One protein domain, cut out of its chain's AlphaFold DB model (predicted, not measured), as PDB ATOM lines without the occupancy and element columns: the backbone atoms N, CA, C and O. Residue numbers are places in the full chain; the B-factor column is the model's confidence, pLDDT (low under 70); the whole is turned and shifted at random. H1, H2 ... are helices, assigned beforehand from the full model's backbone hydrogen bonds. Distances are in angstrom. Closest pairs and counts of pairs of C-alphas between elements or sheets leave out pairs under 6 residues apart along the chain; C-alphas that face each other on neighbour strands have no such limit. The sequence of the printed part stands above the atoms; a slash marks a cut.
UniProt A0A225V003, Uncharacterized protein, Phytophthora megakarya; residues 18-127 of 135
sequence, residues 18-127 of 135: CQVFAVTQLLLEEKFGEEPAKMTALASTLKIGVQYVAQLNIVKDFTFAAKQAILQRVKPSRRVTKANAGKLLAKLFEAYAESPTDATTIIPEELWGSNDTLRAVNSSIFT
ATOM      1  N   CYS A  18      64.284  18.135 169.170       89.19
ATOM      2  CA  CYS A  18      63.446  18.124 167.968       89.19
ATOM      3  C   CYS A  18      62.256  17.162 168.078       89.19
ATOM      4  O   CYS A  18      61.131  17.522 167.745       89.19
ATOM      5  N   GLN A  19      62.478  15.967 168.626       89.19
ATOM      6  CA  GLN A  19      61.429  14.974 168.798       89.19
ATOM      7  C   GLN A  19      60.337  15.411 169.787       89.19
ATOM      8  O   GLN A  19      59.153  15.260 169.492       89.19
ATOM      9  N   VAL A  20      60.704  15.944 170.957       88.94
ATOM     10  CA  VAL A  20      59.710  16.364 171.962       88.94
ATOM     11  C   VAL A  20      58.959  17.613 171.519       88.94
ATOM     12  O   VAL A  20      57.761  17.714 171.776       88.94
ATOM     13  N   PHE A  21      59.606  18.515 170.775       89.94
ATOM     14  CA  PHE A  21      58.920  19.646 170.154       89.94
ATOM     15  C   PHE A  21      57.996  19.221 169.010       89.94
ATOM     16  O   PHE A  21      56.914  19.785 168.886       89.94
ATOM     17  N   ALA A  22      58.351  18.203 168.220       88.31
ATOM     18  CA  ALA A  22      57.456  17.652 167.200       88.31
ATOM     19  C   ALA A  22      56.185  17.055 167.828       88.31
ATOM     20  O   ALA A  22      55.079  17.365 167.398       88.31
ATOM     21  N   VAL A  23      56.325  16.261 168.896       87.25
ATOM     22  CA  VAL A  23      55.166  15.719 169.631       87.25
ATOM     23  C   VAL A  23      54.336  16.833 170.264       87.25
ATOM     24  O   VAL A  23      53.114  16.778 170.242       87.25
ATOM     25  N   THR A  24      54.988  17.864 170.792       88.38
ATOM     26  CA  THR A  24      54.304  19.006 171.400       88.38
ATOM     27  C   THR A  24      53.485  19.803 170.383       88.38
ATOM     28  O   THR A  24      52.345  20.142 170.679       88.38
ATOM     29  N   GLN A  25      54.021  20.050 169.183       89.00
ATOM     30  CA  GLN A  25      53.268  20.676 168.086       89.00
ATOM     31  C   GLN A  25      52.010  19.875 167.741       89.00
ATOM     32  O   GLN A  25      50.930  20.444 167.624       89.00
ATOM     33  N   LEU A  26      52.131  18.545 167.655       85.25
ATOM     34  CA  LEU A  26      50.993  17.665 167.375       85.25
ATOM     35  C   LEU A  26      49.942  17.679 168.491       85.25
ATOM     36  O   LEU A  26      48.755  17.689 168.198       85.25
ATOM     37  N   LEU A  27      50.362  17.670 169.759       84.38
ATOM     38  CA  LEU A  27      49.442  17.652 170.903       84.38
ATOM     39  C   LEU A  27      48.709  18.978 171.109       84.38
ATOM     40  O   LEU A  27      47.600  18.975 171.635       84.38
ATOM     41  N   LEU A  28      49.346  20.094 170.759       86.00
ATOM     42  CA  LEU A  28      48.749  21.421 170.891       86.00
ATOM     43  C   LEU A  28      47.965  21.840 169.644       86.00
ATOM     44  O   LEU A  28      47.189  22.778 169.742       86.00
ATOM     45  N   GLU A  29      48.157  21.160 168.509       86.06
ATOM     46  CA  GLU A  29      47.698  21.612 167.185       86.06
ATOM     47  C   GLU A  29      48.277  22.990 166.788       86.06
ATOM     48  O   GLU A  29      47.677  23.740 166.026       86.06
ATOM     49  N   GLU A  30      49.487  23.301 167.270       84.38
ATOM     50  CA  GLU A  30      50.172  24.595 167.104       84.38
ATOM     51  C   GLU A  30      51.503  24.431 166.351       84.38
ATOM     52  O   GLU A  30      52.178  23.398 166.466       84.38
ATOM     53  N   LYS A  31      51.953  25.469 165.631       84.44
ATOM     54  CA  LYS A  31      53.280  25.472 164.990       84.44
ATOM     55  C   LYS A  31      54.366  25.950 165.936       84.44
ATOM     56  O   LYS A  31      54.164  26.808 166.797       84.44
ATOM     57  N   PHE A  32      55.570  25.419 165.744       82.12
ATOM     58  CA  PHE A  32      56.723  25.792 166.547       82.12
ATOM     59  C   PHE A  32      56.951  27.310 166.557       82.12
ATOM     60  O   PHE A  32      57.109  27.930 165.508       82.12
ATOM     61  N   GLY A  33      57.006  27.892 167.757       80.88
ATOM     62  CA  GLY A  33      57.238  29.323 167.959       80.88
ATOM     63  C   GLY A  33      55.977  30.183 168.088       80.88
ATOM     64  O   GLY A  33      56.115  31.333 168.495       80.88
ATOM     65  N   GLU A  34      54.776  29.650 167.827       86.19
ATOM     66  CA  GLU A  34      53.515  30.382 168.058       86.19
ATOM     67  C   GLU A  34      53.244  30.553 169.563       86.19
ATOM     68  O   GLU A  34      52.932  31.647 170.027       86.19
ATOM     69  N   GLU A  35      53.480  29.500 170.349       87.62
ATOM     70  CA  GLU A  35      53.268  29.480 171.803       87.62
ATOM     71  C   GLU A  35      54.504  28.930 172.544       87.62
ATOM     72  O   GLU A  35      54.460  27.865 173.172       87.62
ATOM     73  N   PRO A  36      55.657  29.624 172.484       87.81
ATOM     74  CA  PRO A  36      56.953  29.068 172.885       87.81
ATOM     75  C   PRO A  36      57.006  28.643 174.359       87.81
ATOM     76  O   PRO A  36      57.642  27.641 174.697       87.81
ATOM     77  N   ALA A  37      56.303  29.362 175.242       89.06
ATOM     78  CA  ALA A  37      56.220  29.022 176.660       89.06
ATOM     79  C   ALA A  37      55.418  27.730 176.897       89.06
ATOM     80  O   ALA A  37      55.898  26.836 177.596       89.06
ATOM     81  N   LYS A  38      54.234  27.597 176.275       89.00
ATOM     82  CA  LYS A  38      53.411  26.377 176.370       89.00
ATOM     83  C   LYS A  38      54.142  25.180 175.774       89.00
ATOM     84  O   LYS A  38      54.142  24.103 176.365       89.00
ATOM     85  N   MET A  39      54.821  25.385 174.645       89.88
ATOM     86  CA  MET A  39      55.591  24.333 173.994       89.88
ATOM     87  C   MET A  39      56.738  23.833 174.863       89.88
ATOM     88  O   MET A  39      56.901  22.631 175.045       89.88
ATOM     89  N   THR A  40      57.511  24.751 175.439       91.25
ATOM     90  CA  THR A  40      58.606  24.388 176.344       91.25
ATOM     91  C   THR A  40      58.068  23.646 177.568       91.25
ATOM     92  O   THR A  40      58.603  22.602 177.932       91.25
ATOM     93  N   ALA A  41      56.965  24.116 178.160       90.50
ATOM     94  CA  ALA A  41      56.354  23.476 179.323       90.50
ATOM     95  C   ALA A  41      55.870  22.044 179.031       90.50
ATOM     96  O   ALA A  41      56.142  21.123 179.810       90.50
ATOM     97  N   LEU A  42      55.191  21.823 177.900       89.56
ATOM     98  CA  LEU A  42      54.729  20.488 177.517       89.56
ATOM     99  C   LEU A  42      55.902  19.575 177.132       89.56
ATOM    100  O   LEU A  42      55.960  18.437 177.595       89.56
ATOM    101  N   ALA A  43      56.893  20.077 176.391       90.69
ATOM    102  CA  ALA A  43      58.107  19.323 176.082       90.69
ATOM    103  C   ALA A  43      58.859  18.898 177.359       90.69
ATOM    104  O   ALA A  43      59.278  17.742 177.473       90.69
ATOM    105  N   SER A  44      58.975  19.786 178.353       90.81
ATOM    106  CA  SER A  44      59.549  19.460 179.665       90.81
ATOM    107  C   SER A  44      58.726  18.405 180.397       90.81
ATOM    108  O   SER A  44      59.293  17.470 180.959       90.81
ATOM    109  N   THR A  45      57.397  18.492 180.339       88.62
ATOM    110  CA  THR A  45      56.499  17.489 180.934       88.62
ATOM    111  C   THR A  45      56.708  16.108 180.304       88.62
ATOM    112  O   THR A  45      56.808  15.108 181.016       88.62
ATOM    113  N   LEU A  46      56.860  16.037 178.976       88.44
ATOM    114  CA  LEU A  46      57.161  14.788 178.269       88.44
ATOM    115  C   LEU A  46      58.513  14.202 178.701       88.44
ATOM    116  O   LEU A  46      58.616  12.997 178.933       88.44
ATOM    117  N   LYS A  47      59.546  15.039 178.871       90.56
ATOM    118  CA  LYS A  47      60.845  14.597 179.403       90.56
ATOM    119  C   LYS A  47      60.748  14.082 180.841       90.56
ATOM    120  O   LYS A  47      61.317  13.035 181.141       90.56
ATOM    121  N   ILE A  48      59.979  14.744 181.705       86.12
ATOM    122  CA  ILE A  48      59.699  14.265 183.070       86.12
ATOM    123  C   ILE A  48      59.022  12.883 183.033       86.12
ATOM    124  O   ILE A  48      59.377  12.004 183.816       86.12
ATOM    125  N   GLY A  49      58.119  12.631 182.079       83.44
ATOM    126  CA  GLY A  49      57.541  11.297 181.856       83.44
ATOM    127  C   GLY A  49      58.601  10.206 181.636       83.44
ATOM    128  O   GLY A  49      58.505   9.119 182.205       83.44
ATOM    129  N   VAL A  50      59.676  10.511 180.898       84.50
ATOM    130  CA  VAL A  50      60.826   9.597 180.728       84.50
ATOM    131  C   VAL A  50      61.545   9.337 182.056       84.50
ATOM    132  O   VAL A  50      61.937   8.199 182.328       84.50
ATOM    133  N   GLN A  51      61.675  10.353 182.914       82.62
ATOM    134  CA  GLN A  51      62.245  10.197 184.256       82.62
ATOM    135  C   GLN A  51      61.417   9.233 185.117       82.62
ATOM    136  O   GLN A  51      61.979   8.360 185.779       82.62
ATOM    137  N   TYR A  52      60.085   9.331 185.063       78.38
ATOM    138  CA  TYR A  52      59.198   8.426 185.801       78.38
ATOM    139  C   TYR A  52      59.381   6.962 185.385       78.38
ATOM    140  O   TYR A  52      59.380   6.080 186.242       78.38
ATOM    141  N   VAL A  53      59.633   6.673 184.103       74.50
ATOM    142  CA  VAL A  53      59.969   5.307 183.645       74.50
ATOM    143  C   VAL A  53      61.246   4.787 184.295       74.50
ATOM    144  O   VAL A  53      61.314   3.608 184.661       74.50
ATOM    145  N   ALA A  54      62.259   5.648 184.432       73.69
ATOM    146  CA  ALA A  54      63.510   5.299 185.094       73.69
ATOM    147  C   ALA A  54      63.283   4.996 186.586       73.69
ATOM    148  O   ALA A  54      63.732   3.956 187.074       73.69
ATOM    149  N   GLN A  55      62.518   5.847 187.276       70.75
ATOM    150  CA  GLN A  55      62.255   5.752 188.716       70.75
ATOM    151  C   GLN A  55      61.331   4.584 189.093       70.75
ATOM    152  O   GLN A  55      61.581   3.891 190.078       70.75
ATOM    153  N   LEU A  56      60.304   4.306 188.285       68.19
ATOM    154  CA  LEU A  56      59.352   3.210 188.513       68.19
ATOM    155  C   LEU A  56      59.904   1.837 188.103       68.19
ATOM    156  O   LEU A  56      59.202   0.832 188.184       68.19
ATOM    157  N   ASN A  57      61.168   1.764 187.668       67.81
ATOM    158  CA  ASN A  57      61.828   0.529 187.241       67.81
ATOM    159  C   ASN A  57      61.123  -0.172 186.058       67.81
ATOM    160  O   ASN A  57      61.402  -1.340 185.786       67.81
ATOM    161  N   ILE A  58      60.272   0.554 185.321       70.50
ATOM    162  CA  ILE A  58      59.585   0.116 184.087       70.50
ATOM    163  C   ILE A  58      60.609  -0.209 182.991       70.50
ATOM    164  O   ILE A  58      60.376  -1.005 182.086       70.50
ATOM    165  N   VAL A  59      61.834   0.304 183.132       71.56
ATOM    166  CA  VAL A  59      63.006  -0.139 182.371       71.56
ATOM    167  C   VAL A  59      63.155  -1.672 182.380       71.56
ATOM    168  O   VAL A  59      63.696  -2.239 181.431       71.56
ATOM    169  N   LYS A  60      62.672  -2.393 183.403       72.00
ATOM    170  CA  LYS A  60      62.641  -3.868 183.431       72.00
ATOM    171  C   LYS A  60      61.858  -4.481 182.272       72.00
ATOM    172  O   LYS A  60      62.335  -5.488 181.752       72.00
ATOM    173  N   ASP A  61      60.799  -3.827 181.807       77.94
ATOM    174  CA  ASP A  61      59.899  -4.325 180.757       77.94
ATOM    175  C   ASP A  61      60.542  -4.290 179.365       77.94
ATOM    176  O   ASP A  61      60.114  -4.974 178.434       77.94
ATOM    177  N   PHE A  62      61.636  -3.542 179.209       81.38
ATOM    178  CA  PHE A  62      62.445  -3.590 177.999       81.38
ATOM    179  C   PHE A  62      63.232  -4.904 177.952       81.38
ATOM    180  O   PHE A  62      63.943  -5.266 178.896       81.38
ATOM    181  N   THR A  63      63.189  -5.606 176.818       87.75
ATOM    182  CA  THR A  63      64.018  -6.803 176.620       87.75
ATOM    183  C   THR A  63      65.506  -6.451 176.707       87.75
ATOM    184  O   THR A  63      65.913  -5.312 176.461       87.75
ATOM    185  N   PHE A  64      66.356  -7.426 177.043       89.19
ATOM    186  CA  PHE A  64      67.805  -7.193 177.059       89.19
ATOM    187  C   PHE A  64      68.328  -6.710 175.697       89.19
ATOM    188  O   PHE A  64      69.122  -5.776 175.661       89.19
ATOM    189  N   ALA A  65      67.840  -7.292 174.598       87.75
ATOM    190  CA  ALA A  65      68.210  -6.880 173.247       87.75
ATOM    191  C   ALA A  65      67.837  -5.413 172.972       87.75
ATOM    192  O   ALA A  65      68.669  -4.662 172.468       87.75
ATOM    193  N   ALA A  66      66.639  -4.977 173.382       86.62
ATOM    194  CA  ALA A  66      66.221  -3.581 173.249       86.62
ATOM    195  C   ALA A  66      67.114  -2.644 174.076       86.62
ATOM    196  O   ALA A  66      67.641  -1.668 173.549       86.62
ATOM    197  N   LYS A  67      67.364  -2.979 175.351       88.75
ATOM    198  CA  LYS A  67      68.275  -2.211 176.220       88.75
ATOM    199  C   LYS A  67      69.663  -2.074 175.601       88.75
ATOM    200  O   LYS A  67      70.233  -0.987 175.596       88.75
ATOM    201  N   GLN A  68      70.210  -3.178 175.096       90.19
ATOM    202  CA  GLN A  68      71.529  -3.205 174.478       90.19
ATOM    203  C   GLN A  68      71.576  -2.339 173.222       90.19
ATOM    204  O   GLN A  68      72.501  -1.545 173.104       90.19
ATOM    205  N   ALA A  69      70.587  -2.446 172.333       88.56
ATOM    206  CA  ALA A  69      70.520  -1.647 171.113       88.56
ATOM    207  C   ALA A  69      70.488  -0.139 171.413       88.56
ATOM    208  O   ALA A  69      71.283   0.613 170.849       88.56
ATOM    209  N   ILE A  70      69.648   0.289 172.363       88.50
ATOM    210  CA  ILE A  70      69.552   1.696 172.786       88.50
ATOM    211  C   ILE A  70      70.899   2.185 173.327       88.50
ATOM    212  O   ILE A  70      71.438   3.195 172.880       88.50
ATOM    213  N   LEU A  71      71.477   1.442 174.274       89.88
ATOM    214  CA  LEU A  71      72.724   1.826 174.936       89.88
ATOM    215  C   LEU A  71      73.929   1.810 173.993       89.88
ATOM    216  O   LEU A  71      74.830   2.625 174.164       89.88
ATOM    217  N   GLN A  72      73.956   0.907 173.014       89.62
ATOM    218  CA  GLN A  72      75.021   0.819 172.013       89.62
ATOM    219  C   GLN A  72      74.936   1.938 170.975       89.62
ATOM    220  O   GLN A  72      75.975   2.425 170.549       89.62
ATOM    221  N   ARG A  73      73.732   2.408 170.622       84.88
ATOM    222  CA  ARG A  73      73.583   3.599 169.769       84.88
ATOM    223  C   ARG A  73      74.176   4.838 170.437       84.88
ATOM    224  O   ARG A  73      74.826   5.642 169.788       84.88
ATOM    225  N   VAL A  74      73.937   4.972 171.739       84.56
ATOM    226  CA  VAL A  74      74.286   6.167 172.510       84.56
ATOM    227  C   VAL A  74      75.732   6.130 173.023       84.56
ATOM    228  O   VAL A  74      76.403   7.154 173.061       84.56
ATOM    229  N   LYS A  75      76.231   4.955 173.433       83.88
ATOM    230  CA  LYS A  75      77.611   4.735 173.907       83.88
ATOM    231  C   LYS A  75      78.162   3.407 173.358       83.88
ATOM    232  O   LYS A  75      78.246   2.437 174.118       83.88
ATOM    233  N   PRO A  76      78.579   3.348 172.077       79.00
ATOM    234  CA  PRO A  76      78.983   2.104 171.403       79.00
ATOM    235  C   PRO A  76      80.193   1.416 172.051       79.00
ATOM    236  O   PRO A  76      80.281   0.191 172.097       79.00
ATOM    237  N   SER A  77      81.104   2.183 172.652       78.00
ATOM    238  CA  SER A  77      82.278   1.640 173.350       78.00
ATOM    239  C   SER A  77      81.953   1.000 174.708       78.00
ATOM    240  O   SER A  77      82.796   0.328 175.306       78.00
ATOM    241  N   ARG A  78      80.734   1.185 175.234       83.25
ATOM    242  CA  ARG A  78      80.368   0.713 176.570       83.25
ATOM    243  C   ARG A  78      79.929  -0.745 176.530       83.25
ATOM    244  O   ARG A  78      78.910  -1.090 175.938       83.25
ATOM    245  N   ARG A  79      80.628  -1.609 177.271       89.25
ATOM    246  CA  ARG A  79      80.217  -3.009 177.444       89.25
ATOM    247  C   ARG A  79      78.876  -3.104 178.187       89.25
ATOM    248  O   ARG A  79      78.788  -2.832 179.389       89.25
ATOM    249  N   VAL A  80      77.839  -3.543 177.477       90.81
ATOM    250  CA  VAL A  80      76.502  -3.800 178.032       90.81
ATOM    251  C   VAL A  80      76.353  -5.289 178.342       90.81
ATOM    252  O   VAL A  80      76.671  -6.147 177.525       90.81
ATOM    253  N   THR A  81      75.873  -5.606 179.541       92.69
ATOM    254  CA  THR A  81      75.621  -6.972 180.021       92.69
ATOM    255  C   THR A  81      74.207  -7.063 180.583       92.69
ATOM    256  O   THR A  81      73.634  -6.048 180.982       92.69
ATOM    257  N   LYS A  82      73.634  -8.270 180.671       89.69
ATOM    258  CA  LYS A  82      72.297  -8.463 181.267       89.69
ATOM    259  C   LYS A  82      72.194  -7.866 182.675       89.69
ATOM    260  O   LYS A  82      71.172  -7.277 183.009       89.69
ATOM    261  N   ALA A  83      73.272  -7.965 183.455       89.00
ATOM    262  CA  ALA A  83      73.334  -7.464 184.823       89.00
ATOM    263  C   ALA A  83      73.335  -5.927 184.918       89.00
ATOM    264  O   ALA A  83      72.783  -5.380 185.868       89.00
ATOM    265  N   ASN A  84      73.939  -5.214 183.955       91.31
ATOM    266  CA  ASN A  84      74.061  -3.753 184.027       91.31
ATOM    267  C   ASN A  84      73.056  -2.991 183.146       91.31
ATOM    268  O   ASN A  84      72.785  -1.827 183.431       91.31
ATOM    269  N   ALA A  85      72.467  -3.626 182.128       90.31
ATOM    270  CA  ALA A  85      71.679  -2.952 181.096       90.31
ATOM    271  C   ALA A  85      70.510  -2.120 181.649       90.31
ATOM    272  O   ALA A  85      70.302  -0.998 181.203       90.31
ATOM    273  N   GLY A  86      69.787  -2.627 182.654       88.94
ATOM    274  CA  GLY A  86      68.694  -1.880 183.289       88.94
ATOM    275  C   GLY A  86      69.179  -0.600 183.975       88.94
ATOM    276  O   GLY A  86      68.662   0.477 183.706       88.94
ATOM    277  N   LYS A  87      70.237  -0.699 184.791       89.50
ATOM    278  CA  LYS A  87      70.834   0.456 185.484       89.50
ATOM    279  C   LYS A  87      71.410   1.477 184.505       89.50
ATOM    280  O   LYS A  87      71.340   2.675 184.753       89.50
ATOM    281  N   LEU A  88      72.011   1.010 183.412       90.69
ATOM    282  CA  LEU A  88      72.552   1.888 182.380       90.69
ATOM    283  C   LEU A  88      71.451   2.641 181.635       90.69
ATOM    284  O   LEU A  88      71.611   3.833 181.393       90.69
ATOM    285  N   LEU A  89      70.353   1.961 181.299       88.94
ATOM    286  CA  LEU A  89      69.232   2.578 180.599       88.94
ATOM    287  C   LEU A  89      68.466   3.555 181.502       88.94
ATOM    288  O   LEU A  89      68.152   4.649 181.055       88.94
ATOM    289  N   ALA A  90      68.261   3.223 182.782       88.69
ATOM    290  CA  ALA A  90      67.673   4.151 183.753       88.69
ATOM    291  C   ALA A  90      68.483   5.453 183.861       88.69
ATOM    292  O   ALA A  90      67.928   6.533 183.705       88.69
ATOM    293  N   LYS A  91      69.813   5.350 183.993       89.75
ATOM    294  CA  LYS A  91      70.703   6.524 184.020       89.75
ATOM    295  C   LYS A  91      70.653   7.359 182.744       89.75
ATOM    296  O   LYS A  91      70.809   8.570 182.805       89.75
ATOM    297  N   LEU A  92      70.505   6.712 181.588       90.44
ATOM    298  CA  LEU A  92      70.353   7.421 180.320       90.44
ATOM    299  C   LEU A  92      69.044   8.221 180.300       90.44
ATOM    300  O   LEU A  92      69.047   9.376 179.899       90.44
ATOM    301  N   PHE A  93      67.945   7.617 180.746       89.88
ATOM    302  CA  PHE A  93      66.638   8.269 180.821       89.88
ATOM    303  C   PHE A  93      66.597   9.407 181.848       89.88
ATOM    304  O   PHE A  93      66.028  10.451 181.551       89.88
ATOM    305  N   GLU A  94      67.255   9.249 182.998       89.94
ATOM    306  CA  GLU A  94      67.461  10.332 183.973       89.94
ATOM    307  C   GLU A  94      68.243  11.493 183.347       89.94
ATOM    308  O   GLU A  94      67.750  12.616 183.323       89.94
ATOM    309  N   ALA A  95      69.402  11.216 182.738       91.38
ATOM    310  CA  ALA A  95      70.220  12.247 182.097       91.38
ATOM    311  C   ALA A  95      69.492  12.948 180.936       91.38
ATOM    312  O   ALA A  95      69.646  14.151 180.736       91.38
ATOM    313  N   TYR A  96      68.684  12.206 180.174       90.56
ATOM    314  CA  TYR A  96      67.825  12.777 179.143       90.56
ATOM    315  C   TYR A  96      66.792  13.730 179.746       90.56
ATOM    316  O   TYR A  96      66.645  14.852 179.265       90.56
ATOM    317  N   ALA A  97      66.097  13.309 180.803       89.50
ATOM    318  CA  ALA A  97      65.060  14.112 181.439       89.50
ATOM    319  C   ALA A  97      65.607  15.386 182.103       89.50
ATOM    320  O   ALA A  97      64.954  16.424 182.058       89.50
ATOM    321  N   GLU A  98      66.814  15.316 182.665       91.62
ATOM    322  CA  GLU A  98      67.515  16.446 183.288       91.62
ATOM    323  C   GLU A  98      68.145  17.407 182.265       91.62
ATOM    324  O   GLU A  98      68.553  18.514 182.620       91.62
ATOM    325  N   SER A  99      68.236  17.011 180.991       93.12
ATOM    326  CA  SER A  99      68.817  17.862 179.952       93.12
ATOM    327  C   SER A  99      67.935  19.086 179.637       93.12
ATOM    328  O   SER A  99      66.700  18.983 179.650       93.12
ATOM    329  N   PRO A 100      68.538  20.240 179.282       94.38
ATOM    330  CA  PRO A 100      67.799  21.447 178.919       94.38
ATOM    331  C   PRO A 100      66.710  21.186 177.870       94.38
ATOM    332  O   PRO A 100      66.893  20.409 176.930       94.38
ATOM    333  N   THR A 101      65.549  21.816 178.049       91.50
ATOM    334  CA  THR A 101      64.370  21.629 177.178       91.50
ATOM    335  C   THR A 101      64.000  22.903 176.418       91.50
ATOM    336  O   THR A 101      62.894  23.038 175.911       91.50
ATOM    337  N   ASP A 102      64.914  23.860 176.328       90.44
ATOM    338  CA  ASP A 102      64.684  25.076 175.565       90.44
ATOM    339  C   ASP A 102      64.983  24.886 174.062       90.44
ATOM    340  O   ASP A 102      65.582  23.899 173.613       90.44
ATOM    341  N   ALA A 103      64.520  25.847 173.266       86.00
ATOM    342  CA  ALA A 103      64.649  25.860 171.810       86.00
ATOM    343  C   ALA A 103      66.062  26.196 171.304       86.00
ATOM    344  O   ALA A 103      66.342  26.039 170.117       86.00
ATOM    345  N   THR A 104      66.944  26.685 172.178       89.12
ATOM    346  CA  THR A 104      68.210  27.325 171.791       89.12
ATOM    347  C   THR A 104      69.436  26.498 172.161       89.12
ATOM    348  O   THR A 104      70.428  26.507 171.436       89.12
ATOM    349  N   THR A 105      69.362  25.729 173.244       92.19
ATOM    350  CA  THR A 105      70.460  24.905 173.739       92.19
ATOM    351  C   THR A 105      70.570  23.629 172.924       92.19
ATOM    352  O   THR A 105      69.642  22.823 172.892       92.19
ATOM    353  N   ILE A 106      71.726  23.417 172.297       93.31
ATOM    354  CA  ILE A 106      72.075  22.141 171.670       93.31
ATOM    355  C   ILE A 106      72.534  21.182 172.765       93.31
ATOM    356  O   ILE A 106      73.564  21.411 173.402       93.31
ATOM    357  N   ILE A 107      71.773  20.109 172.992       92.31
ATOM    358  CA  ILE A 107      72.169  19.055 173.932       92.31
ATOM    359  C   ILE A 107      73.098  18.036 173.247       92.31
ATOM    360  O   ILE A 107      73.035  17.875 172.022       92.31
ATOM    361  N   PRO A 108      73.954  17.328 174.007       90.56
ATOM    362  CA  PRO A 108      74.817  16.281 173.460       90.56
ATOM    363  C   PRO A 108      74.023  15.215 172.693       90.56
ATOM    364  O   PRO A 108      72.952  14.817 173.149       90.56
ATOM    365  N   GLU A 109      74.555  14.717 171.571       88.19
ATOM    366  CA  GLU A 109      73.892  13.721 170.700       88.19
ATOM    367  C   GLU A 109      73.429  12.468 171.448       88.19
ATOM    368  O   GLU A 109      72.380  11.890 171.161       88.19
ATOM    369  N   GLU A 110      74.180  12.070 172.471       87.31
ATOM    370  CA  GLU A 110      73.835  10.946 173.337       87.31
ATOM    371  C   GLU A 110      72.520  11.132 174.119       87.31
ATOM    372  O   GLU A 110      71.941  10.156 174.597       87.31
ATOM    373  N   LEU A 111      72.049  12.372 174.245       88.81
ATOM    374  CA  LEU A 111      70.803  12.756 174.900       88.81
ATOM    375  C   LEU A 111      69.749  13.234 173.895       88.81
ATOM    376  O   LEU A 111      68.758  13.828 174.297       88.81
ATOM    377  N   TRP A 112      69.921  13.007 172.593       89.00
ATOM    378  CA  TRP A 112      68.875  13.366 171.638       89.00
ATOM    379  C   TRP A 112      67.665  12.447 171.794       89.00
ATOM    380  O   TRP A 112      67.803  11.226 171.935       89.00
ATOM    381  N   GLY A 113      66.470  13.039 171.746       81.69
ATOM    382  CA  GLY A 113      65.225  12.275 171.754       81.69
ATOM    383  C   GLY A 113      65.186  11.270 170.597       81.69
ATOM    384  O   GLY A 113      65.529  11.593 169.460       81.69
ATOM    385  N   SER A 114      64.766  10.036 170.882       82.12
ATOM    386  CA  SER A 114      64.589   8.963 169.903       82.12
ATOM    387  C   SER A 114      63.281   8.206 170.106       82.12
ATOM    388  O   SER A 114      62.547   8.396 171.074       82.12
ATOM    389  N   ASN A 115      62.933   7.304 169.188       80.56
ATOM    390  CA  ASN A 115      61.727   6.473 169.336       80.56
ATOM    391  C   ASN A 115      61.681   5.722 170.684       80.56
ATOM    392  O   ASN A 115      60.608   5.405 171.188       80.56
ATOM    393  N   ASP A 116      62.840   5.487 171.298       80.19
ATOM    394  CA  ASP A 116      62.979   4.829 172.593       80.19
ATOM    395  C   ASP A 116      62.555   5.726 173.760       80.19
ATOM    396  O   ASP A 116      61.886   5.249 174.677       80.19
ATOM    397  N   THR A 117      62.886   7.023 173.715       76.00
ATOM    398  CA  THR A 117      62.413   7.995 174.712       76.00
ATOM    399  C   THR A 117      60.907   8.206 174.585       76.00
ATOM    400  O   THR A 117      60.225   8.233 175.602       76.00
ATOM    401  N   LEU A 118      60.344   8.226 173.368       78.00
ATOM    402  CA  LEU A 118      58.880   8.246 173.188       78.00
ATOM    403  C   LEU A 118      58.204   6.981 173.702       78.00
ATOM    404  O   LEU A 118      57.167   7.057 174.359       78.00
ATOM    405  N   ARG A 119      58.791   5.810 173.435       75.75
ATOM    406  CA  ARG A 119      58.275   4.543 173.956       75.75
ATOM    407  C   ARG A 119      58.263   4.541 175.483       75.75
ATOM    408  O   ARG A 119      57.298   4.056 176.062       75.75
ATOM    409  N   ALA A 120      59.295   5.097 176.116       73.25
ATOM    410  CA  ALA A 120      59.324   5.288 177.558       73.25
ATOM    411  C   ALA A 120      58.140   6.165 178.013       73.25
ATOM    412  O   ALA A 120      57.333   5.713 178.825       73.25
ATOM    413  N   VAL A 121      57.957   7.355 177.428       72.00
ATOM    414  CA  VAL A 121      56.812   8.225 177.765       72.00
ATOM    415  C   VAL A 121      55.478   7.489 177.610       72.00
ATOM    416  O   VAL A 121      54.669   7.502 178.536       72.00
ATOM    417  N   ASN A 122      55.266   6.771 176.504       70.31
ATOM    418  CA  ASN A 122      54.041   5.999 176.287       70.31
ATOM    419  C   ASN A 122      53.816   4.941 177.383       70.31
ATOM    420  O   ASN A 122      52.711   4.821 177.905       70.31
ATOM    421  N   SER A 123      54.864   4.214 177.786       63.62
ATOM    422  CA  SER A 123      54.779   3.263 178.899       63.62
ATOM    423  C   SER A 123      54.403   3.945 180.218       63.62
ATOM    424  O   SER A 123      53.552   3.422 180.928       63.62
ATOM    425  N   SER A 124      54.956   5.125 180.533       61.16
ATOM    426  CA  SER A 124      54.564   5.867 181.746       61.16
ATOM    427  C   SER A 124      53.117   6.356 181.710       61.16
ATOM    428  O   SER A 124      52.406   6.214 182.698       61.16
ATOM    429  N   ILE A 125      52.663   6.868 180.562       59.38
ATOM    430  CA  ILE A 125      51.287   7.322 180.342       59.38
ATOM    431  C   ILE A 125      50.323   6.147 180.544       59.38
ATOM    432  O   ILE A 125      49.416   6.235 181.367       59.38
ATOM    433  N   PHE A 126      50.560   5.007 179.890       53.53
ATOM    434  CA  PHE A 126      49.719   3.818 180.049       53.53
ATOM    435  C   PHE A 126      49.684   3.295 181.491       53.53
ATOM    436  O   PHE A 126      48.624   2.896 181.969       53.53
ATOM    437  N   THR A 127      50.815   3.307 182.203       53.66
ATOM    438  CA  THR A 127      50.870   2.894 183.612       53.66
ATOM    439  C   THR A 127      50.107   3.864 184.518       53.66
ATOM    440  O   THR A 127      49.338   3.416 185.365       53.66
TER     441      THR A 127
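What this domain is: This is residues 18 to 127 of the 135 residues of an uncharacterized protein of Phytophthora megakarya (UniProt A0A225V003). Two antiparallel helices, H2 and H5, lie partly side by side and make the long axis; over one side of this pair H1, H6 and H4 form a second layer, H1 and H6 packed across H2 and H4 on H5. The tiny H3 sits at the turn after H2, and residues 99 to 114 loop out before H6. The printed part has 110 residues with six named helices, H1 to H6 in chain order, and no named strand: all helix, the packing mostly crossed. It is compact, radius of gyration of the C-alphas 14.3 A, and only just elongated, spanning 45 by 30 by 18 A.

Where its parts are: H1, residues 18 to 28, begins with C-alpha 18 at (63.446, 18.124, 167.968). H2, residues 36 to 55, is 28.7 A long. H3 is residues 58 to 61 and H4 residues 64 to 74. H5, residues 85 to 98, is 20.0 A long. H6, residues 115 to 127, is 18.3 A long and ends with C-alpha 127 at (50.870, 2.894, 183.612).

How they stand to each other: The hubs H2 and H5 touch at a shallow tilt of 22 degrees, opposite ways; their closest C-alphas, Ala 54 and Ala 90, are 4.5 A apart. H2 touches H1 with residues 39 to 47 alone, closest C-alphas Val 20 and Ala 43 at 5.3 A, at a steep tilt of 67 degrees, only just short of perpendicular. With residues 46 to 53 alone it touches H6, about perpendicular at 77 degrees, closest C-alphas Gly 49 and Val 121 at 5.2 A. H5 touches H4 with residues 85 to 89 alone, closest C-alphas Lys 67 and Ala 85 at 6.0 A, at a steep tilt of 46 degrees, the same way. H5 touches H3 with residues 86 to 90 alone, closest C-alphas Val 59 and Gly 86 at 6.0 A. H1 and H6 are near each other; H1 and H4 are apart. Every O i to N i+4 pair is within hydrogen-bond range in H1, H2, H4, H5 and H6; H3 is too short for one.

The domain as a whole: The farthest C-alphas, Glu 34 and Ala 83, are 45.9 A apart. The printed part has no cut, and the link from H5 to H6 is long. The pLDDT is under 70 at residues 56 to 57 and 123 to 127.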